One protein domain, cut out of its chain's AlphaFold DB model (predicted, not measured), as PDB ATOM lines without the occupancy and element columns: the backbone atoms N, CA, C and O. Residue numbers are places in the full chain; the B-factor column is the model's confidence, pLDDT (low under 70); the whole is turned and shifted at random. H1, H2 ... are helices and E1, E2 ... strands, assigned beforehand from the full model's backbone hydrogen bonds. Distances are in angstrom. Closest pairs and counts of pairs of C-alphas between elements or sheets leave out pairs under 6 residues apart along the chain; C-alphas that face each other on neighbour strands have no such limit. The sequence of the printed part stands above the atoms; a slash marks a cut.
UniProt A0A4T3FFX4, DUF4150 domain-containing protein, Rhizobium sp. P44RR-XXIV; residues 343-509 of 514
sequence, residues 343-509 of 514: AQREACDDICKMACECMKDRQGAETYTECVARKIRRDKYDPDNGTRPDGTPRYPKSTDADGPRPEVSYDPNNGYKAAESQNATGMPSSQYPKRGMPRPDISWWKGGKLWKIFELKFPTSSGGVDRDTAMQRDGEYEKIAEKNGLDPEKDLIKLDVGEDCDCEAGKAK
ATOM      1  N   ALA A 343      13.206  17.073  28.325       64.94
ATOM      2  CA  ALA A 343      14.459  17.832  28.350       64.94
ATOM      3  C   ALA A 343      14.622  18.775  27.144       64.94
ATOM      4  O   ALA A 343      15.332  19.773  27.251       64.94
ATOM      5  N   GLN A 344      13.994  18.481  25.998       73.00
ATOM      6  CA  GLN A 344      13.786  19.456  24.917       73.00
ATOM      7  C   GLN A 344      12.846  20.565  25.387       73.00
ATOM      8  O   GLN A 344      13.134  21.742  25.180       73.00
ATOM      9  N   ARG A 345      11.781  20.195  26.098       83.56
ATOM     10  CA  ARG A 345      10.794  21.142  26.586       83.56
ATOM     11  C   ARG A 345      11.336  22.069  27.665       83.56
ATOM     12  O   ARG A 345      11.203  23.276  27.533       83.56
ATOM     13  N   GLU A 346      12.014  21.521  28.667       86.06
ATOM     14  CA  GLU A 346      12.720  22.267  29.713       86.06
ATOM     15  C   GLU A 346      13.742  23.244  29.108       86.06
ATOM     16  O   GLU A 346      13.811  24.396  29.525       86.06
ATOM     17  N   ALA A 347      14.469  22.823  28.063       86.00
ATOM     18  CA  ALA A 347      15.383  23.691  27.323       86.00
ATOM     19  C   ALA A 347      14.665  24.855  26.611       86.00
ATOM     20  O   ALA A 347      15.153  25.986  26.658       86.00
ATOM     21  N   CYS A 348      13.511  24.607  25.986       89.88
ATOM     22  CA  CYS A 348      12.698  25.663  25.379       89.88
ATOM     23  C   CYS A 348      12.037  26.580  26.413       89.88
ATOM     24  O   CYS A 348      11.987  27.786  26.197       89.88
ATOM     25  N   ASP A 349      11.560  26.043  27.536       92.81
ATOM     26  CA  ASP A 349      10.941  26.821  28.607       92.81
ATOM     27  C   ASP A 349      11.967  27.793  29.228       92.81
ATOM     28  O   ASP A 349      11.679  28.986  29.357       92.81
ATOM     29  N   ASP A 350      13.199  27.331  29.494       91.50
ATOM     30  CA  ASP A 350      14.335  28.165  29.925       91.50
ATOM     31  C   ASP A 350      14.662  29.284  28.915       91.50
ATOM     32  O   ASP A 350      14.883  30.438  29.296       91.50
ATOM     33  N   ILE A 351      14.696  28.956  27.618       94.12
ATOM     34  CA  ILE A 351      15.011  29.913  26.547       94.12
ATOM     35  C   ILE A 351      13.887  30.942  26.387       94.12
ATOM     36  O   ILE A 351      14.171  32.142  26.384       94.12
ATOM     37  N   CYS A 352      12.624  30.505  26.334       95.31
ATOM     38  CA  CYS A 352      11.456  31.384  26.289       95.31
ATOM     39  C   CYS A 352      11.439  32.345  27.475       95.31
ATOM     40  O   CYS A 352      11.255  33.545  27.283       95.31
ATOM     41  N   LYS A 353      11.714  31.862  28.694       95.25
ATOM     42  CA  LYS A 353      11.828  32.717  29.880       95.25
ATOM     43  C   LYS A 353      12.860  33.829  29.686       95.25
ATOM     44  O   LYS A 353      12.543  35.005  29.869       95.25
ATOM     45  N   MET A 354      14.085  33.479  29.284       95.50
ATOM     46  CA  MET A 354      15.151  34.464  29.070       95.50
ATOM     47  C   MET A 354      14.808  35.447  27.941       95.50
ATOM     48  O   MET A 354      15.078  36.642  28.077       95.50
ATOM     49  N   ALA A 355      14.187  34.971  26.860       95.25
ATOM     50  CA  ALA A 355      13.792  35.775  25.707       95.25
ATOM     51  C   ALA A 355      12.647  36.751  26.029       95.25
ATOM     52  O   ALA A 355      12.757  37.941  25.727       95.25
ATOM     53  N   CYS A 356      11.613  36.300  26.739       95.44
ATOM     54  CA  CYS A 356      10.516  37.132  27.237       95.44
ATOM     55  C   CYS A 356      10.991  38.191  28.246       95.44
ATOM     56  O   CYS A 356      10.615  39.363  28.143       95.44
ATOM     57  N   GLU A 357      11.876  37.827  29.183       94.81
ATOM     58  CA  GLU A 357      12.518  38.804  30.072       94.81
ATOM     59  C   GLU A 357      13.296  39.868  29.272       94.81
ATOM     60  O   GLU A 357      13.245  41.048  29.618       94.81
ATOM     61  N   CYS A 358      13.979  39.473  28.191       95.12
ATOM     62  CA  CYS A 358      14.714  40.384  27.308       95.12
ATOM     63  C   CYS A 358      13.819  41.266  26.428       95.12
ATOM     64  O   CYS A 358      14.184  42.412  26.159       95.12
ATOM     65  N   MET A 359      12.653  40.777  25.993       92.31
ATOM     66  CA  MET A 359      11.649  41.601  25.308       92.31
ATOM     67  C   MET A 359      11.136  42.729  26.208       92.31
ATOM     68  O   MET A 359      10.940  43.847  25.730       92.31
ATOM     69  N   LYS A 360      10.971  42.447  27.507       92.12
ATOM     70  CA  LYS A 360      10.536  43.412  28.525       92.12
ATOM     71  C   LYS A 360      11.626  44.423  28.897       92.12
ATOM     72  O   LYS A 360      11.330  45.610  29.003       92.12
ATOM     73  N   ASP A 361      12.866  43.970  29.083       92.19
ATOM     74  CA  ASP A 361      14.040  44.827  29.291       92.19
ATOM     75  C   ASP A 361      15.319  44.166  28.744       92.19
ATOM     76  O   ASP A 361      15.739  43.100  29.200       92.19
ATOM     77  N   ARG A 362      15.989  44.849  27.806       89.19
ATOM     78  CA  ARG A 362      17.264  44.409  27.213       89.19
ATOM     79  C   ARG A 362      18.476  44.549  28.142       89.19
ATOM     80  O   ARG A 362      19.554  44.091  27.773       89.19
ATOM     81  N   GLN A 363      18.353  45.178  29.314       87.06
ATOM     82  CA  GLN A 363      19.429  45.324  30.310       87.06
ATOM     83  C   GLN A 363      20.735  45.904  29.723       87.06
ATOM     84  O   GLN A 363      21.841  45.436  30.013       87.06
ATOM     85  N   GLY A 364      20.608  46.906  28.844       86.06
ATOM     86  CA  GLY A 364      21.741  47.541  28.162       86.06
ATOM     87  C   GLY A 364      22.443  46.660  27.118       86.06
ATOM     88  O   GLY A 364      23.633  46.853  26.868       86.06
ATOM     89  N   ALA A 365      21.758  45.657  26.564       89.38
ATOM     90  CA  ALA A 365      22.169  44.944  25.355       89.38
ATOM     91  C   ALA A 365      21.647  45.648  24.092       89.38
ATOM     92  O   ALA A 365      20.583  46.273  24.122       89.38
ATOM     93  N   GLU A 366      22.369  45.530  22.980       88.19
ATOM     94  CA  GLU A 366      21.981  46.154  21.709       88.19
ATOM     95  C   GLU A 366      20.768  45.435  21.096       88.19
ATOM     96  O   GLU A 366      19.768  46.070  20.746       88.19
ATOM     97  N   THR A 367      20.808  44.100  21.046       89.69
ATOM     98  CA  THR A 367      19.740  43.246  20.500       89.69
ATOM     99  C   THR A 367      19.088  42.376  21.577       89.69
ATOM    100  O   THR A 367      19.613  42.203  22.680       89.69
ATOM    101  N   TYR A 368      17.913  41.818  21.269       92.38
ATOM    102  CA  TYR A 368      17.247  40.864  22.156       92.38
ATOM    103  C   TYR A 368      18.051  39.559  22.279       92.38
ATOM    104  O   TYR A 368      18.277  39.094  23.395       92.38
ATOM    105  N   THR A 369      18.592  39.048  21.167       91.56
ATOM    106  CA  THR A 369      19.531  37.915  21.133       91.56
ATOM    107  C   THR A 369      20.753  38.151  22.025       91.56
ATOM    108  O   THR A 369      21.115  37.276  22.810       91.56
ATOM    109  N   GLU A 370      21.354  39.346  22.001       91.00
ATOM    110  CA  GLU A 370      22.497  39.658  22.868       91.00
ATOM    111  C   GLU A 370      22.095  39.683  24.354       91.00
ATOM    112  O   GLU A 370      22.829  39.179  25.207       91.00
ATOM    113  N   CYS A 371      20.903  40.191  24.686       94.62
ATOM    114  CA  CYS A 371      20.367  40.103  26.046       94.62
ATOM    115  C   CYS A 371      20.199  38.638  26.499       94.62
ATOM    116  O   CYS A 371      20.637  38.288  27.601       94.62
ATOM    117  N   VAL A 372      19.648  37.760  25.651       94.94
ATOM    118  CA  VAL A 372      19.510  36.323  25.960       94.94
ATOM    119  C   VAL A 372      20.887  35.679  26.119       94.94
ATOM    120  O   VAL A 372      21.136  34.990  27.106       94.94
ATOM    121  N   ALA A 373      21.834  35.992  25.235       92.25
ATOM    122  CA  ALA A 373      23.216  35.541  25.335       92.25
ATOM    123  C   ALA A 373      23.898  35.985  26.644       92.25
ATOM    124  O   ALA A 373      24.668  35.215  27.226       92.25
ATOM    125  N   ARG A 374      23.608  37.194  27.143       91.44
ATOM    126  CA  ARG A 374      24.081  37.675  28.453       91.44
ATOM    127  C   ARG A 374      23.401  36.935  29.617       91.44
ATOM    128  O   ARG A 374      24.090  36.600  30.582       91.44
ATOM    129  N   LYS A 375      22.094  36.639  29.538       93.12
ATOM    130  CA  LYS A 375      21.356  35.848  30.550       93.12
ATOM    131  C   LYS A 375      21.854  34.404  30.635       93.12
ATOM    132  O   LYS A 375      22.210  33.969  31.728       93.12
ATOM    133  N   ILE A 376      21.991  33.712  29.500       92.56
ATOM    134  CA  ILE A 376      22.502  32.331  29.423       92.56
ATOM    135  C   ILE A 376      23.847  32.198  30.140       92.56
ATOM    136  O   ILE A 376      24.056  31.256  30.902       92.56
ATOM    137  N   ARG A 377      24.759  33.158  29.943       89.94
ATOM    138  CA  ARG A 377      26.056  33.155  30.633       89.94
ATOM    139  C   ARG A 377      25.895  33.394  32.137       89.94
ATOM    140  O   ARG A 377      26.462  32.652  32.924       89.94
ATOM    141  N   ARG A 378      25.097  34.375  32.567       89.25
ATOM    142  CA  ARG A 378      24.877  34.630  34.007       89.25
ATOM    143  C   ARG A 378      24.281  33.424  34.750       89.25
ATOM    144  O   ARG A 378      24.595  33.244  35.920       89.25
ATOM    145  N   ASP A 379      23.467  32.608  34.083       87.94
ATOM    146  CA  ASP A 379      22.808  31.445  34.690       87.94
ATOM    147  C   ASP A 379      23.604  30.128  34.549       87.94
ATOM    148  O   ASP A 379      23.829  29.413  35.531       87.94
ATOM    149  N   LYS A 380      24.088  29.797  33.344       86.19
ATOM    150  CA  LYS A 380      24.683  28.481  33.024       86.19
ATOM    151  C   LYS A 380      26.223  28.445  33.032       86.19
ATOM    152  O   LYS A 380      26.797  27.357  32.988       86.19
ATOM    153  N   TYR A 381      26.911  29.591  33.073       87.62
ATOM    154  CA  TYR A 381      28.384  29.668  33.049       87.62
ATOM    155  C   TYR A 381      28.975  29.936  34.447       87.62
ATOM    156  O   TYR A 381      28.279  30.388  35.354       87.62
ATOM    157  N   ASP A 382      30.255  29.616  34.628       84.75
ATOM    158  CA  ASP A 382      30.990  29.726  35.893       84.75
ATOM    159  C   ASP A 382      31.437  31.185  36.143       84.75
ATOM    160  O   ASP A 382      32.261  31.690  35.374       84.75
ATOM    161  N   PRO A 383      30.903  31.877  37.174       83.44
ATOM    162  CA  PRO A 383      31.183  33.290  37.426       83.44
ATOM    163  C   PRO A 383      32.618  33.568  37.882       83.44
ATOM    164  O   PRO A 383      33.114  34.668  37.634       83.44
ATOM    165  N   ASP A 384      33.285  32.598  38.509       81.81
ATOM    166  CA  ASP A 384      34.641  32.768  39.037       81.81
ATOM    167  C   ASP A 384      35.693  32.579  37.930       81.81
ATOM    168  O   ASP A 384      36.791  33.145  37.974       81.81
ATOM    169  N   ASN A 385      35.337  31.857  36.864       72.50
ATOM    170  CA  ASN A 385      36.219  31.519  35.747       72.50
ATOM    171  C   ASN A 385      36.247  32.604  34.650       72.50
ATOM    172  O   ASN A 385      36.060  32.359  33.454       72.50
ATOM    173  N   GLY A 386      36.515  33.839  35.077       75.62
ATOM    174  CA  GLY A 386      36.818  34.984  34.219       75.62
ATOM    175  C   GLY A 386      35.632  35.574  33.443       75.62
ATOM    176  O   GLY A 386      34.638  34.925  33.124       75.62
ATOM    177  N   THR A 387      35.759  36.851  33.082       82.62
ATOM    178  CA  THR A 387      34.665  37.648  32.508       82.62
ATOM    179  C   THR A 387      34.881  38.032  31.043       82.62
ATOM    180  O   THR A 387      35.967  37.896  30.458       82.62
ATOM    181  N   ARG A 388      33.805  38.498  30.414       81.19
ATOM    182  CA  ARG A 388      33.767  39.232  29.142       81.19
ATOM    183  C   ARG A 388      33.702  40.752  29.393       81.19
ATOM    184  O   ARG A 388      33.422  41.159  30.519       81.19
ATOM    185  N   PRO A 389      33.899  41.603  28.363       83.81
ATOM    186  CA  PRO A 389      33.746  43.058  28.494       83.81
ATOM    187  C   PRO A 389      32.349  43.520  28.945       83.81
ATOM    188  O   PRO A 389      32.231  44.568  29.565       83.81
ATOM    189  N   ASP A 390      31.303  42.726  28.686       82.31
ATOM    190  CA  ASP A 390      29.921  42.952  29.154       82.31
ATOM    191  C   ASP A 390      29.681  42.514  30.621       82.31
ATOM    192  O   ASP A 390      28.541  42.441  31.087       82.31
ATOM    193  N   GLY A 391      30.753  42.168  31.345       84.69
ATOM    194  CA  GLY A 391      30.722  41.675  32.722       84.69
ATOM    195  C   GLY A 391      30.179  40.253  32.885       84.69
ATOM    196  O   GLY A 391      30.110  39.767  34.010       84.69
ATOM    197  N   THR A 392      29.783  39.566  31.808       87.19
ATOM    198  CA  THR A 392      29.232  38.205  31.910       87.19
ATOM    199  C   THR A 392      30.328  37.134  31.983       87.19
ATOM    200  O   THR A 392      31.441  37.364  31.494       87.19
ATOM    201  N   PRO A 393      30.040  35.955  32.567       86.50
ATOM    202  CA  PRO A 393      31.032  34.890  32.690       86.50
ATOM    203  C   PRO A 393      31.499  34.325  31.337       86.50
ATOM    204  O   PRO A 393      30.767  34.334  30.338       86.50
ATOM    205  N   ARG A 394      32.744  33.836  31.286       80.25
ATOM    206  CA  ARG A 394      33.414  33.428  30.038       80.25
ATOM    207  C   ARG A 394      33.306  31.934  29.726       80.25
ATOM    208  O   ARG A 394      33.129  31.596  28.553       80.25
ATOM    209  N   TYR A 395      33.406  31.068  30.731       78.88
ATOM    210  CA  TYR A 395      33.531  29.611  30.580       78.88
ATOM    211  C   TYR A 395      32.363  28.854  31.252       78.88
ATOM    212  O   TYR A 395      31.725  29.402  32.144       78.88
ATOM    213  N   PRO A 396      32.012  27.633  30.802       79.12
ATOM    214  CA  PRO A 396      30.906  26.850  31.380       79.12
ATOM    215  C   PRO A 396      31.139  26.455  32.843       79.12
ATOM    216  O   PRO A 396      32.276  26.407  33.295       79.12
ATOM    217  N   LYS A 397      30.061  26.036  33.525       76.94
ATOM    218  CA  LYS A 397      30.148  25.244  34.768       76.94
ATOM    219  C   LYS A 397      30.569  23.783  34.520       76.94
ATOM    220  O   LYS A 397      31.177  23.172  35.387       76.94
ATOM    221  N   SER A 398      30.235  23.219  33.353       74.31
ATOM    222  CA  SER A 398      30.606  21.849  32.958       74.31
ATOM    223  C   SER A 398      31.980  21.787  32.283       74.31
ATOM    224  O   SER A 398      32.254  22.561  31.363       74.31
ATOM    225  N   THR A 399      32.805  20.817  32.686       71.94
ATOM    226  CA  THR A 399      34.099  20.487  32.062       71.94
ATOM    227  C   THR A 399      33.953  20.078  30.601       71.94
ATOM    228  O   THR A 399      34.725  20.535  29.762       71.94
ATOM    229  N   ASP A 400      32.916  19.301  30.282       71.31
ATOM    230  CA  ASP A 400      32.643  18.771  28.938       71.31
ATOM    231  C   ASP A 400      31.830  19.739  28.069       71.31
ATOM    232  O   ASP A 400      31.205  19.369  27.079       71.31
ATOM    233  N   ALA A 401      31.846  21.017  28.452       74.94
ATOM    234  CA  ALA A 401      31.217  22.128  27.759       74.94
ATOM    235  C   ALA A 401      29.678  22.091  27.637       74.94
ATOM    236  O   ALA A 401      29.129  22.974  26.969       74.94
ATOM    237  N   ASP A 402      29.005  21.162  28.316       84.31
ATOM    238  CA  ASP A 402      27.547  20.988  28.315       84.31
ATOM    239  C   ASP A 402      26.748  22.250  28.691       84.31
ATOM    240  O   ASP A 402      27.148  23.050  29.543       84.31
ATOM    241  N   GLY A 403      25.577  22.389  28.062       86.31
ATOM    242  CA  GLY A 403      24.640  23.503  28.227       86.31
ATOM    243  C   GLY A 403      24.463  24.371  26.968       86.31
ATOM    244  O   GLY A 403      25.108  24.138  25.941       86.31
ATOM    245  N   PRO A 404      23.578  25.384  27.024       91.00
ATOM    246  CA  PRO A 404      23.364  26.335  25.935       91.00
ATOM    247  C   PRO A 404      24.562  27.275  25.763       91.00
ATOM    248  O   PRO A 404      25.040  27.894  26.716       91.00
ATOM    249  N   ARG A 405      25.039  27.402  24.525       89.94
ATOM    250  CA  ARG A 405      26.176  28.238  24.126       89.94
ATOM    251  C   ARG A 405      25.703  29.310  23.157       89.94
ATOM    252  O   ARG A 405      25.418  28.975  22.008       89.94
ATOM    253  N   PRO A 406      25.619  30.582  23.574       90.88
ATOM    254  CA  PRO A 406      25.254  31.623  22.644       90.88
ATOM    255  C   PRO A 406      26.397  31.896  21.664       90.88
ATOM    256  O   PRO A 406      27.567  31.896  22.065       90.88
ATOM    257  N   GLU A 407      26.045  32.213  20.421       85.94
ATOM    258  CA  GLU A 407      26.937  32.843  19.437       85.94
ATOM    259  C   GLU A 407      28.156  32.001  18.995       85.94
ATOM    260  O   GLU A 407      29.206  32.538  18.623       85.94
ATOM    261  N   VAL A 408      28.037  30.667  19.008       90.12
ATOM    262  CA  VAL A 408      29.093  29.759  18.518       90.12
ATOM    263  C   VAL A 408      29.205  29.868  16.996       90.12
ATOM    264  O   VAL A 408      28.238  29.647  16.275       90.12
ATOM    265  N   SER A 409      30.399  30.197  16.497       90.44
ATOM    266  CA  SER A 409      30.686  30.240  15.054       90.44
ATOM    267  C   SER A 409      31.102  28.860  14.536       90.44
ATOM    268  O   SER A 409      31.888  28.186  15.203       90.44
ATOM    269  N   TYR A 410      30.656  28.468  13.344       91.75
ATOM    270  CA  TYR A 410      30.990  27.190  12.697       91.75
ATOM    271  C   TYR A 410      31.715  27.422  11.367       91.75
ATOM    272  O   TYR A 410      31.396  28.370  10.660       91.75
ATOM    273  N   ASP A 411      32.689  26.581  11.010       89.69
ATOM    274  CA  ASP A 411      33.513  26.764   9.802       89.69
ATOM    275  C   ASP A 411      33.014  25.916   8.611       89.69
ATOM    276  O   ASP A 411      33.244  24.699   8.608       89.69
ATOM    277  N   PRO A 412      32.390  26.513   7.570       87.44
ATOM    278  CA  PRO A 412      31.867  25.771   6.418       87.44
ATOM    279  C   PRO A 412      32.953  24.998   5.661       87.44
ATOM    280  O   PRO A 412      32.706  23.914   5.135       87.44
ATOM    281  N   ASN A 413      34.182  25.525   5.652       87.19
ATOM    282  CA  ASN A 413      35.319  24.977   4.906       87.19
ATOM    283  C   ASN A 413      35.938  23.753   5.599       87.19
ATOM    284  O   ASN A 413      36.650  22.974   4.970       87.19
ATOM    285  N   ASN A 414      35.667  23.573   6.896       84.88
ATOM    286  CA  ASN A 414      36.194  22.494   7.733       84.88
ATOM    287  C   ASN A 414      35.074  21.533   8.180       84.88
ATOM    288  O   ASN A 414      35.111  20.975   9.279       84.88
ATOM    289  N   GLY A 415      34.052  21.363   7.334       86.06
ATOM    290  CA  GLY A 415      32.934  20.449   7.575       86.06
ATOM    291  C   GLY A 415      31.969  20.912   8.668       86.06
ATOM    292  O   GLY A 415      31.405  20.067   9.351       86.06
ATOM    293  N   TYR A 416      31.792  22.226   8.847       90.06
ATOM    294  CA  TYR A 416      30.916  22.838   9.858       90.06
ATOM    295  C   TYR A 416      31.239  22.398  11.293       90.06
ATOM    296  O   TYR A 416      30.351  22.198  12.122       90.06
ATOM    297  N   LYS A 417      32.532  22.294  11.615       89.25
ATOM    298  CA  LYS A 417      33.002  22.191  13.005       89.25
ATOM    299  C   LYS A 417      32.812  23.520  13.728       89.25
ATOM    300  O   LYS A 417      33.030  24.584  13.145       89.25
ATOM    301  N   ALA A 418      32.461  23.450  15.009       89.44
ATOM    302  CA  ALA A 418      32.432  24.611  15.889       89.44
ATOM    303  C   ALA A 418      33.830  25.236  16.040       89.44
ATOM    304  O   ALA A 418      34.853  24.551  16.006       89.44
ATOM    305  N   ALA A 419      33.886  26.548  16.249       86.56
ATOM    306  CA  ALA A 419      35.114  27.246  16.591       86.56
ATOM    307  C   ALA A 419      35.602  26.809  17.982       86.56
ATOM    308  O   ALA A 419      35.009  27.180  18.989       86.56
ATOM    309  N   GLU A 420      36.688  26.038  18.036       80.88
ATOM    310  CA  GLU A 420      37.219  25.489  19.290       80.88
ATOM    311  C   GLU A 420      37.791  26.550  20.251       80.88
ATOM    312  O   GLU A 420      38.218  27.641  19.854       80.88
ATOM    313  N   SER A 421      37.810  26.212  21.542       74.56
ATOM    314  CA  SER A 421      38.455  26.986  22.604       74.56
ATOM    315  C   SER A 421      39.977  26.899  22.499       74.56
ATOM    316  O   SER A 421      40.551  25.815  22.527       74.56
ATOM    317  N   GLN A 422      40.654  28.053  22.496       71.62
ATOM    318  CA  GLN A 422      42.125  28.121  22.499       71.62
ATOM    319  C   GLN A 422      42.768  27.467  23.736       71.62
ATOM    320  O   GLN A 422      43.951  27.140  23.702       71.62
ATOM    321  N   ASN A 423      41.995  27.272  24.810       66.56
ATOM    322  CA  ASN A 423      42.455  26.695  26.075       66.56
ATOM    323  C   ASN A 423      41.961  25.252  26.299       66.56
ATOM    324  O   ASN A 423      42.303  24.654  27.315       66.56
ATOM    325  N   ALA A 424      41.124  24.712  25.405       68.06
ATOM    326  CA  ALA A 424      40.553  23.370  25.523       68.06
ATOM    327  C   ALA A 424      40.172  22.825  24.134       68.06
ATOM    328  O   ALA A 424      39.085  23.103  23.624       68.06
ATOM    329  N   THR A 425      41.079  22.056  23.530       71.69
ATOM    330  CA  THR A 425      40.887  21.393  22.230       71.69
ATOM    331  C   THR A 425      39.597  20.572  22.211       71.69
ATOM    332  O   THR A 425      39.275  19.891  23.184       71.69
ATOM    333  N   GLY A 426      38.849  20.635  21.113       70.62
ATOM    334  CA  GLY A 426      37.556  19.970  20.936       70.62
ATOM    335  C   GLY A 426      36.366  20.643  21.633       70.62
ATOM    336  O   GLY A 426      35.229  20.354  21.272       70.62
ATOM    337  N   MET A 427      36.581  21.568  22.579       77.25
ATOM    338  CA  MET A 427      35.481  22.250  23.274       77.25
ATOM    339  C   MET A 427      34.983  23.471  22.481       77.25
ATOM    340  O   MET A 427      35.804  24.284  22.047       77.25
ATOM    341  N   PRO A 428      33.659  23.681  22.339       82.88
ATOM    342  CA  PRO A 428      33.102  24.831  21.629       82.88
ATOM    343  C   PRO A 428      33.431  26.154  22.332       82.88
ATOM    344  O   PRO A 428      33.137  26.355  23.516       82.88
ATOM    345  N   SER A 429      33.985  27.104  21.583       74.94
ATOM    346  CA  SER A 429      34.163  28.478  22.037       74.94
ATOM    347  C   SER A 429      32.941  29.327  21.706       74.94
ATOM    348  O   SER A 429      32.433  29.327  20.589       74.94
ATOM    349  N   SER A 430      32.521  30.125  22.686       67.25
ATOM    350  CA  SER A 430      31.579  31.238  22.486       67.25
ATOM    351  C   SER A 430      32.303  32.596  22.420       67.25
ATOM    352  O   SER A 430      31.662  33.649  22.489       67.25
ATOM    353  N   GLN A 431      33.642  32.606  22.368       61.84
ATOM    354  CA  GLN A 431      34.429  33.837  22.212       61.84
ATOM    355  C   GLN A 431      34.205  34.471  20.832       61.84
ATOM    356  O   GLN A 431      33.772  33.797  19.905       61.84
ATOM    357  N   TYR A 432      34.502  35.774  20.749       64.12
ATOM    358  CA  TYR A 432      34.337  36.686  19.607       64.12
ATOM    359  C   TYR A 432      33.954  36.037  18.258       64.12
ATOM    360  O   TYR A 432      34.797  35.357  17.665       64.12
ATOM    361  N   PRO A 433      32.731  36.303  17.745       71.88
ATOM    362  CA  PRO A 433      32.249  35.794  16.466       71.88
ATOM    363  C   PRO A 433      33.281  35.861  15.338       71.88
ATOM    364  O   PRO A 433      33.797  36.933  15.005       71.88
ATOM    365  N   LYS A 434      33.558  34.715  14.710       79.50
ATOM    366  CA  LYS A 434      34.460  34.658  13.557       79.50
ATOM    367  C   LYS A 434      33.761  35.288  12.351       79.50
ATOM    368  O   LYS A 434      32.713  34.827  11.904       79.50
ATOM    369  N   ARG A 435      34.333  36.374  11.823       80.88
ATOM    370  CA  ARG A 435      33.753  37.124  10.700       80.88
ATOM    371  C   ARG A 435      33.596  36.219   9.473       80.88
ATOM    372  O   ARG A 435      34.577  35.658   9.002       80.88
ATOM    373  N   GLY A 436      32.380  36.148   8.933       81.00
ATOM    374  CA  GLY A 436      32.068  35.353   7.740       81.00
ATOM    375  C   GLY A 436      31.744  33.880   8.007       81.00
ATOM    376  O   GLY A 436      31.546  33.146   7.048       81.00
ATOM    377  N   MET A 437      31.655  33.452   9.270       85.62
ATOM    378  CA  MET A 437      31.176  32.117   9.641       85.62
ATOM    379  C   MET A 437      29.695  32.148  10.059       85.62
ATOM    380  O   MET A 437      29.304  33.085  10.768       85.62
ATOM    381  N   PRO A 438      28.875  31.150   9.668       91.00
ATOM    382  CA  PRO A 438      27.535  30.968  10.214       91.00
ATOM    383  C   PRO A 438      27.593  30.713  11.724       91.00
ATOM    384  O   PRO A 438      28.542  30.123  12.252       91.00
ATOM    385  N   ARG A 439      26.590  31.237  12.426       89.81
ATOM    386  CA  ARG A 439      26.606  31.415  13.879       89.81
ATOM    387  C   ARG A 439      25.167  31.439  14.398       89.81
ATOM    388  O   ARG A 439      24.553  32.505  14.387       89.81
ATOM    389  N   PRO A 440      24.618  30.286  14.800       92.69
ATOM    390  CA  PRO A 440      23.309  30.234  15.427       92.69
ATOM    391  C   PRO A 440      23.291  30.955  16.769       92.69
ATOM    392  O   PRO A 440      24.274  30.895  17.518       92.69
ATOM    393  N   ASP A 441      22.154  31.575  17.078       92.44
ATOM    394  CA  ASP A 441      21.936  32.331  18.313       92.44
ATOM    395  C   ASP A 441      22.309  31.517  19.551       92.44
ATOM    396  O   ASP A 441      23.047  32.007  20.410       92.44
ATOM    397  N   ILE A 442      21.855  30.259  19.621       93.38
ATOM    398  CA  ILE A 442      22.222  29.303  20.667       93.38
ATOM    399  C   ILE A 442      22.543  27.939  20.045       93.38
ATOM    400  O   ILE A 442      21.745  27.337  19.336       93.38
ATOM    401  N   SER A 443      23.700  27.391  20.395       92.88
ATOM    402  CA  SER A 443      24.053  25.985  20.184       92.88
ATOM    403  C   SER A 443      24.050  25.264  21.530       92.88
ATOM    404  O   SER A 443      24.815  25.642  22.411       92.88
ATOM    405  N   TRP A 444      23.220  24.246  21.740       91.75
ATOM    406  CA  TRP A 444      23.163  23.512  23.010       91.75
ATOM    407  C   TRP A 444      23.985  22.231  22.929       91.75
ATOM    408  O   TRP A 444      23.763  21.411  22.039       91.75
ATOM    409  N   TRP A 445      24.910  22.046  23.872       88.88
ATOM    410  CA  TRP A 445      25.838  20.914  23.901       88.88
ATOM    411  C   TRP A 445      25.509  19.930  25.032       88.88
ATOM    412  O   TRP A 445      25.052  20.351  26.099       88.88
ATOM    413  N   LYS A 446      25.700  18.629  24.782       85.50
ATOM    414  CA  LYS A 446      25.561  17.526  25.752       85.50
ATOM    415  C   LYS A 446      26.615  16.444  25.483       85.50
ATOM    416  O   LYS A 446      26.770  16.020  24.337       85.50
ATOM    417  N   GLY A 447      27.321  15.984  26.514       79.81
ATOM    418  CA  GLY A 447      28.423  15.023  26.403       79.81
ATOM    419  C   GLY A 447      29.516  15.449  25.414       79.81
ATOM    420  O   GLY A 447      29.951  14.627  24.604       79.81
ATOM    421  N   GLY A 448      29.889  16.734  25.399       77.25
ATOM    422  CA  GLY A 448      30.893  17.273  24.469       77.25
ATOM    423  C   GLY A 448      30.473  17.312  22.991       77.25
ATOM    424  O   GLY A 448      31.316  17.532  22.122       77.25
ATOM    425  N   LYS A 449      29.187  17.107  22.674       86.19
ATOM    426  CA  LYS A 449      28.633  17.172  21.309       86.19
ATOM    427  C   LYS A 449      27.519  18.204  21.206       86.19
ATOM    428  O   LYS A 449      26.825  18.463  22.186       86.19
ATOM    429  N   LEU A 450      27.307  18.743  20.007       90.19
ATOM    430  CA  LEU A 450      26.097  19.499  19.697       90.19
ATOM    431  C   LEU A 450      24.870  18.581  19.858       90.19
ATOM    432  O   LEU A 450      24.913  17.411  19.483       90.19
ATOM    433  N   TRP A 451      23.794  19.102  20.447       90.56
ATOM    434  CA  TRP A 451      22.551  18.369  20.724       90.56
ATOM    435  C   TRP A 451      21.314  19.060  20.142       90.56
ATOM    436  O   TRP A 451      20.425  18.385  19.635       90.56
ATOM    437  N   LYS A 452      21.262  20.395  20.202       91.56
ATOM    438  CA  LYS A 452      20.226  21.230  19.578       91.56
ATOM    439  C   LYS A 452      20.837  22.532  19.077       91.56
ATOM    440  O   LYS A 452      21.831  23.010  19.631       91.56
ATOM    441  N   ILE A 453      20.193  23.140  18.096       94.38
ATOM    442  CA  ILE A 453      20.395  24.526  17.690       94.38
ATOM    443  C   ILE A 453      19.084  25.266  17.963       94.38
ATOM    444  O   ILE A 453      18.021  24.757  17.620       94.38
ATOM    445  N   PHE A 454      19.159  26.454  18.560       94.56
ATOM    446  CA  PHE A 454      18.023  27.363  18.679       94.56
ATOM    447  C   PHE A 454      18.341  28.672  17.960       94.56
ATOM    448  O   PHE A 454      19.429  29.232  18.110       94.56
ATOM    449  N   GLU A 455      17.366  29.140  17.196       93.81
ATOM    450  CA  GLU A 455      17.365  30.393  16.445       93.81
ATOM    451  C   GLU A 455      16.200  31.235  16.971       93.81
ATOM    452  O   GLU A 455      15.063  30.757  16.959       93.81
ATOM    453  N   LEU A 456      16.459  32.447  17.470       93.69
ATOM    454  CA  LEU A 456      15.456  33.236  18.187       93.69
ATOM    455  C   LEU A 456      14.891  34.329  17.290       93.69
ATOM    456  O   LEU A 456      15.601  35.245  16.880       93.69
ATOM    457  N   LYS A 457      13.590  34.263  17.026       92.44
ATOM    458  CA  LYS A 457      12.883  35.217  16.178       92.44
ATOM    459  C   LYS A 457      12.045  36.157  17.035       92.44
ATOM    460  O   LYS A 457      11.142  35.731  17.749       92.44
ATOM    461  N   PHE A 458      12.370  37.445  17.008       92.06
ATOM    462  CA  PHE A 458      11.775  38.454  17.883       92.06
ATOM    463  C   PHE A 458      10.769  39.338  17.125       92.06
ATOM    464  O   PHE A 458      11.087  39.832  16.040       92.06
ATOM    465  N   PRO A 459       9.570  39.600  17.688       87.62
ATOM    466  CA  PRO A 459       8.559  40.439  17.046       87.62
ATOM    467  C   PRO A 459       9.048  41.848  16.681       87.62
ATOM    468  O   PRO A 459       9.678  42.548  17.480       87.62
ATOM    469  N   THR A 460       8.702  42.294  15.474       84.50
ATOM    470  CA  THR A 460       9.050  43.616  14.935       84.50
ATOM    471  C   THR A 460       7.903  44.614  15.077       84.50
ATOM    472  O   THR A 460       6.725  44.256  15.091       84.50
ATOM    473  N   SER A 461       8.228  45.910  15.085       75.31
ATOM    474  CA  SER A 461       7.234  46.995  15.076       75.31
ATOM    475  C   SER A 461       6.394  47.076  13.792       75.31
ATOM    476  O   SER A 461       5.404  47.803  13.761       75.31
ATOM    477  N   SER A 462       6.767  46.335  12.744       70.69
ATOM    478  CA  SER A 462       6.008  46.174  11.496       70.69
ATOM    479  C   SER A 462       5.015  45.003  11.504       70.69
ATOM    480  O   SER A 462       4.256  44.865  10.546       70.69
ATOM    481  N   GLY A 463       5.007  44.177  12.556       67.81
ATOM    482  CA  GLY A 463       4.307  42.891  12.576       67.81
ATOM    483  C   GLY A 463       5.151  41.762  11.971       67.81
ATOM    484  O   GLY A 463       5.960  41.989  11.071       67.81
ATOM    485  N   GLY A 464       4.976  40.548  12.501       74.88
ATOM    486  CA  GLY A 464       5.883  39.424  12.256       74.88
ATOM    487  C   GLY A 464       7.271  39.626  12.881       74.88
ATOM    488  O   GLY A 464       7.581  40.685  13.437       74.88
ATOM    489  N   VAL A 465       8.106  38.596  12.794       82.88
ATOM    490  CA  VAL A 465       9.457  38.556  13.377       82.88
ATOM    491  C   VAL A 465      10.545  39.170  12.497       82.88
ATOM    492  O   VAL A 465      10.323  39.540  11.338       82.88
ATOM    493  N   ASP A 466      11.739  39.318  13.070       81.56
ATOM    494  CA  ASP A 466      12.929  39.719  12.338       81.56
ATOM    495  C   ASP A 466      13.321  38.683  11.267       81.56
ATOM    496  O   ASP A 466      13.037  37.487  11.349       81.56
ATOM    497  N   ARG A 467      13.913  39.181  10.179       80.50
ATOM    498  CA  ARG A 467      14.113  38.395   8.959       80.50
ATOM    499  C   ARG A 467      15.378  37.561   9.041       80.50
ATOM    500  O   ARG A 467      16.428  38.078   9.414       80.50
ATOM    501  N   ASP A 468      15.296  36.336   8.526       83.62
ATOM    502  CA  ASP A 468      16.458  35.475   8.323       83.62
ATOM    503  C   ASP A 468      17.626  36.209   7.654       83.62
ATOM    504  O   ASP A 468      17.469  36.910   6.644       83.62
ATOM    505  N   THR A 469      18.818  35.995   8.204       83.81
ATOM    506  CA  THR A 469      20.100  36.405   7.633       83.81
ATOM    507  C   THR A 469      20.343  35.719   6.283       83.81
ATOM    508  O   THR A 469      19.641  34.784   5.906       83.81
ATOM    509  N   ALA A 470      21.353  36.165   5.523       82.88
ATOM    510  CA  ALA A 470      21.726  35.480   4.280       82.88
ATOM    511  C   ALA A 470      22.027  33.991   4.532       82.88
ATOM    512  O   ALA A 470      21.358  33.137   3.969       82.88
ATOM    513  N   MET A 471      22.901  33.699   5.499       84.75
ATOM    514  CA  MET A 471      23.306  32.337   5.872       84.75
ATOM    515  C   MET A 471      22.129  31.423   6.250       84.75
ATOM    516  O   MET A 471      22.132  30.253   5.880       84.75
ATOM    517  N   GLN A 472      21.106  31.939   6.936       85.19
ATOM    518  CA  GLN A 472      19.901  31.163   7.264       85.19
ATOM    519  C   GLN A 472      19.069  30.833   6.016       85.19
ATOM    520  O   GLN A 472      18.628  29.700   5.858       85.19
ATOM    521  N   ARG A 473      18.910  31.780   5.079       85.88
ATOM    522  CA  ARG A 473      18.218  31.526   3.797       85.88
ATOM    523  C   ARG A 473      19.027  30.645   2.842       85.88
ATOM    524  O   ARG A 473      18.444  29.917   2.048       85.88
ATOM    525  N   ASP A 474      20.352  30.700   2.941       88.00
ATOM    526  CA  ASP A 474      21.289  29.884   2.165       88.00
ATOM    527  C   ASP A 474      21.422  28.449   2.737       88.00
ATOM    528  O   ASP A 474      22.163  27.625   2.190       88.00
ATOM    529  N   GLY A 475      20.701  28.127   3.822       91.06
ATOM    530  CA  GLY A 475      20.625  26.798   4.440       91.06
ATOM    531  C   GLY A 475      21.829  26.424   5.310       91.06
ATOM    532  O   GLY A 475      22.111  25.243   5.504       91.06
ATOM    533  N   GLU A 476      22.621  27.394   5.773       92.88
ATOM    534  CA  GLU A 476      23.858  27.122   6.520       92.88
ATOM    535  C   GLU A 476      23.606  26.454   7.878       92.88
ATOM    536  O   GLU A 476      24.486  25.762   8.382       92.88
ATOM    537  N   TYR A 477      22.441  26.654   8.501       93.88
ATOM    538  CA  TYR A 477      22.197  26.205   9.880       93.88
ATOM    539  C   TYR A 477      21.669  24.767   9.885       93.88
ATOM    540  O   TYR A 477      22.047  23.957  10.729       93.88
ATOM    541  N   GLU A 478      20.899  24.429   8.858       94.75
ATOM    542  CA  GLU A 478      20.538  23.082   8.444       94.75
ATOM    543  C   GLU A 478      21.813  22.272   8.141       94.75
ATOM    544  O   GLU A 478      21.990  21.180   8.679       94.75
ATOM    545  N   LYS A 479      22.779  22.847   7.400       94.94
ATOM    546  CA  LYS A 479      24.103  22.228   7.174       94.94
ATOM    547  C   LYS A 479      24.904  22.050   8.471       94.94
ATOM    548  O   LYS A 479      25.539  21.008   8.632       94.94
ATOM    549  N   ILE A 480      24.878  23.008   9.409       93.94
ATOM    550  CA  ILE A 480      25.504  22.826  10.737       93.94
ATOM    551  C   ILE A 480      24.881  21.621  11.450       93.94
ATOM    552  O   ILE A 480      25.628  20.777  11.949       93.94
ATOM    553  N   ALA A 481      23.550  21.513  11.475       93.50
ATOM    554  CA  ALA A 481      22.856  20.385  12.092       93.50
ATOM    555  C   ALA A 481      23.268  19.048  11.443       93.50
ATOM    556  O   ALA A 481      23.858  18.203  12.123       93.50
ATOM    557  N   GLU A 482      23.082  18.896  10.127       93.00
ATOM    558  CA  GLU A 482      23.431  17.671   9.387       93.00
ATOM    559  C   GLU A 482      24.877  17.218   9.642       93.00
ATOM    560  O   GLU A 482      25.134  16.052   9.946       93.00
ATOM    561  N   LYS A 483      25.849  18.135   9.527       92.38
ATOM    562  CA  LYS A 483      27.279  17.793   9.634       92.38
ATOM    563  C   LYS A 483      27.736  17.499  11.063       92.38
ATOM    564  O   LYS A 483      28.754  16.831  11.230       92.38
ATOM    565  N   ASN A 484      26.982  17.931  12.074       90.25
ATOM    566  CA  ASN A 484      27.217  17.567  13.474       90.25
ATOM    567  C   ASN A 484      26.373  16.354  13.929       90.25
ATOM    568  O   ASN A 484      26.505  15.926  15.075       90.25
ATOM    569  N   GLY A 485      25.574  15.755  13.035       90.00
ATOM    570  CA  GLY A 485      24.788  14.544  13.306       90.00
ATOM    571  C   GLY A 485      23.422  14.796  13.951       90.00
ATOM    572  O   GLY A 485      22.918  13.916  14.648       90.00
ATOM    573  N   LEU A 486      22.855  15.986  13.744       89.56
ATOM    574  CA  LEU A 486      21.512  16.386  14.165       89.56
ATOM    575  C   LEU A 486      20.518  16.242  12.999       89.56
ATOM    576  O   LEU A 486      20.904  16.308  11.831       89.56
ATOM    577  N   ASP A 487      19.234  16.111  13.320       89.62
ATOM    578  CA  ASP A 487      18.115  16.117  12.371       89.62
ATOM    579  C   ASP A 487      17.573  17.555  12.211       89.62
ATOM    580  O   ASP A 487      16.980  18.077  13.160       89.62
ATOM    581  N   PRO A 488      17.740  18.236  11.057       88.69
ATOM    582  CA  PRO A 488      17.322  19.632  10.910       88.69
ATOM    583  C   PRO A 488      15.824  19.883  11.137       88.69
ATOM    584  O   PRO A 488      15.462  20.986  11.531       88.69
ATOM    585  N   GLU A 489      14.951  18.890  10.939       86.44
ATOM    586  CA  GLU A 489      13.502  19.052  11.148       86.44
ATOM    587  C   GLU A 489      13.103  18.994  12.632       86.44
ATOM    588  O   GLU A 489      11.971  19.330  12.979       86.44
ATOM    589  N   LYS A 490      13.999  18.525  13.511       85.56
ATOM    590  CA  LYS A 490      13.706  18.253  14.934       85.56
ATOM    591  C   LYS A 490      14.665  18.955  15.887       85.56
ATOM    592  O   LYS A 490      14.303  19.234  17.031       85.56
ATOM    593  N   ASP A 491      15.891  19.212  15.443       90.69
ATOM    594  CA  ASP A 491      17.000  19.676  16.272       90.69
ATOM    595  C   ASP A 491      17.466  21.104  15.946       90.69
ATOM    596  O   ASP A 491      18.201  21.677  16.750       90.69
ATOM    597  N   LEU A 492      17.018  21.697  14.828       93.12
ATOM    598  CA  LEU A 492      17.139  23.131  14.529       93.12
ATOM    599  C   LEU A 492      15.811  23.832  14.845       93.12
ATOM    600  O   LEU A 492      14.919  23.948  14.008       93.12
ATOM    601  N   ILE A 493      15.683  24.294  16.085       93.06
ATOM    602  CA  ILE A 493      14.464  24.892  16.627       93.06
ATOM    603  C   ILE A 493      14.471  26.393  16.310       93.06
ATOM    604  O   ILE A 493      15.212  27.168  16.916       93.06
ATOM    605  N   LYS A 494      13.652  26.807  15.340       92.56
ATOM    606  CA  LYS A 494      13.388  28.221  15.028       92.56
ATOM    607  C   LYS A 494      12.206  28.668  15.887       92.56
ATOM    608  O   LYS A 494      11.109  28.166  15.680       92.56
ATOM    609  N   LEU A 495      12.461  29.530  16.871       92.25
ATOM    610  CA  LEU A 495      11.533  29.869  17.952       92.25
ATOM    611  C   LEU A 495      11.053  31.319  17.813       92.25
ATOM    612  O   LEU A 495      11.842  32.248  18.011       92.25
ATOM    613  N   ASP A 496       9.775  31.523  17.510       93.31
ATOM    614  CA  ASP A 496       9.130  32.838  17.532       93.31
ATOM    615  C   ASP A 496       8.808  33.228  18.980       93.31
ATOM    616  O   ASP A 496       7.961  32.640  19.646       93.31
ATOM    617  N   VAL A 497       9.475  34.250  19.508       92.94
ATOM    618  CA  VAL A 497       9.325  34.642  20.917       92.94
ATOM    619  C   VAL A 497       7.954  35.294  21.195       92.94
ATOM    620  O   VAL A 497       7.538  35.385  22.348       92.94
ATOM    621  N   GLY A 498       7.211  35.717  20.167       89.38
ATOM    622  CA  GLY A 498       5.816  36.149  20.294       89.38
ATOM    623  C   GLY A 498       4.809  35.006  20.122       89.38
ATOM    624  O   GLY A 498       3.849  34.897  20.897       89.38
ATOM    625  N   GLU A 499       5.009  34.151  19.120       91.00
ATOM    626  CA  GLU A 499       4.064  33.085  18.757       91.00
ATOM    627  C   GLU A 499       4.288  31.777  19.537       91.00
ATOM    628  O   GLU A 499       3.298  31.202  19.985       91.00
ATOM    629  N   ASP A 500       5.522  31.392  19.868       93.88
ATOM    630  CA  ASP A 500       5.849  30.149  20.590       93.88
ATOM    631  C   ASP A 500       5.994  30.311  22.113       93.88
ATOM    632  O   ASP A 500       5.837  29.336  22.848       93.88
ATOM    633  N   CYS A 501       6.291  31.510  22.630       94.75
ATOM    634  CA  CYS A 501       6.548  31.715  24.065       94.75
ATOM    635  C   CYS A 501       5.360  32.334  24.825       94.75
ATOM    636  O   CYS A 501       4.771  33.335  24.417       94.75
ATOM    637  N   ASP A 502       5.020  31.758  25.978       94.38
ATOM    638  CA  ASP A 502       4.128  32.353  26.973       94.38
ATOM    639  C   ASP A 502       4.965  33.240  27.907       94.38
ATOM    640  O   ASP A 502       5.597  32.765  28.855       94.38
ATOM    641  N   CYS A 503       4.991  34.540  27.614       91.38
ATOM    642  CA  CYS A 503       5.776  35.513  28.372       91.38
ATOM    643  C   CYS A 503       5.179  35.913  29.733       91.38
ATOM    644  O   CYS A 503       5.886  36.552  30.513       91.38
ATOM    645  N   GLU A 504       3.937  35.529  30.044       89.88
ATOM    646  CA  GLU A 504       3.357  35.713  31.384       89.88
ATOM    647  C   GLU A 504       3.685  34.511  32.283       89.88
ATOM    648  O   GLU A 504       4.051  34.685  33.447       89.88
ATOM    649  N   ALA A 505       3.637  33.286  31.745       89.00
ATOM    650  CA  ALA A 505       4.056  32.082  32.468       89.00
ATOM    651  C   ALA A 505       5.577  31.819  32.430       89.00
ATOM    652  O   ALA A 505       6.060  30.983  33.195       89.00
ATOM    653  N   GLY A 506       6.322  32.506  31.557       88.06
ATOM    654  CA  GLY A 506       7.778  32.402  31.426       88.06
ATOM    655  C   GLY A 506       8.253  31.045  30.902       88.06
ATOM    656  O   GLY A 506       9.130  30.443  31.516       88.06
ATOM    657  N   LYS A 507       7.639  30.543  29.822       93.25
ATOM    658  CA  LYS A 507       7.878  29.202  29.244       93.25
ATOM    659  C   LYS A 507       7.396  29.113  27.785       93.25
ATOM    660  O   LYS A 507       6.833  30.082  27.281       93.25
ATOM    661  N   ALA A 508       7.556  27.979  27.105       92.19
ATOM    662  CA  ALA A 508       6.979  27.762  25.774       92.19
ATOM    663  C   ALA A 508       5.473  27.410  25.835       92.19
ATOM    664  O   ALA A 508       4.985  26.852  26.828       92.19
ATOM    665  N   LYS A 509       4.732  27.675  24.751       90.44
ATOM    666  CA  LYS A 509       3.320  27.288  24.537       90.44
ATOM    667  C   LYS A 509       3.207  25.838  24.042       90.44
ATOM    668  O   LYS A 509       4.185  25.320  23.496       90.44
TER     669      LYS A 509
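What this domain is: This is residues 343 to 509 of the 514 residues of the protein "DUF4150 domain-containing protein" of Rhizobium sp. P44RR-XXIV (UniProt A0A4T3FFX4). A twisted four-stranded sheet, E3, E5, E6 and E7, is the middle of three layers, with H1 and H2 over one face and H4 over the other. The small hairpin of E1 and E2 sits at the far end of H2, and E4 lies out to one side between two long loops. The printed part has 167 residues, with five named helices and seven named strands in the order H1 H2 E1 E2 E3 E4 E5 E6 H3 H4 H5 E7; the class is mixed, helices and strands. The larger sheet runs E3, E5, E6, E7 and is mixed; the whole is compact and rounded, with a radius of gyration of the C-alphas of 15.1 A and spans of 41 by 38 by 31 A.

Where its parts are: H1, residues 343 to 360, begins at C-alpha 343 (14.459, 17.832, 28.350) and is 25.9 A long. H2 is residues 368 to 380, 18.1 A. E1 is residues 381 to 387, E2 393 to 396, E3 403 to 406, E4 424 to 428 and E5 442 to 446. E6, residues 449 to 457, is 24.5 A long. H3 is residues 470 to 473, H4 476 to 484 and H5 488 to 491. E7, residues 492 to 496, ends at C-alpha 496 (9.130, 32.838, 17.532).

How they stand to each other: In the sheet, E3 and E5 are antiparallel, with N 405 and O 443 2.8 A apart, within hydrogen-bond range. E5 and E6 form a hairpin, with N 444 and O 452 at 2.8 A. E6 and E7 are parallel, with N 493 and O 453 at 2.8 A; with H3, H4 and H5 between them they make a strand-helix-strand unit, two parallel neighbour strands joined through helices. H1 and H2 are on the same face, at heights of 8.0 and 8.2 A over the sheet. They touch at a steep tilt of 55 degrees, opposite ways, through residues 351 to 359 of H1 alone; the closest C-alphas are those of Met 354 and Val 372, 5.7 A. H4 is on the opposite face, over E6 and along the strands, at 6 degrees on the local plane. H5 only grazes the sheet, and H3 is not on it. The hairpin of E1 and E2 has N 382 and O 395 at 2.9 A. E4 pairs with no named strand. In H1, H2 and H4 every O i to N i+4 pair is within hydrogen-bond range; H3 and H5 are too short for one.

The domain as a whole: The farthest C-alphas, those of Thr 425 and Ser 462, are 44.1 A apart. The printed part has no cut. The links E3 to E4, E4 to E5 and E6 to H3 are long. Mean pLDDT of the printed part is 86.4; residues 343, 423 to 424, 430 to 432 and 463 are under 70.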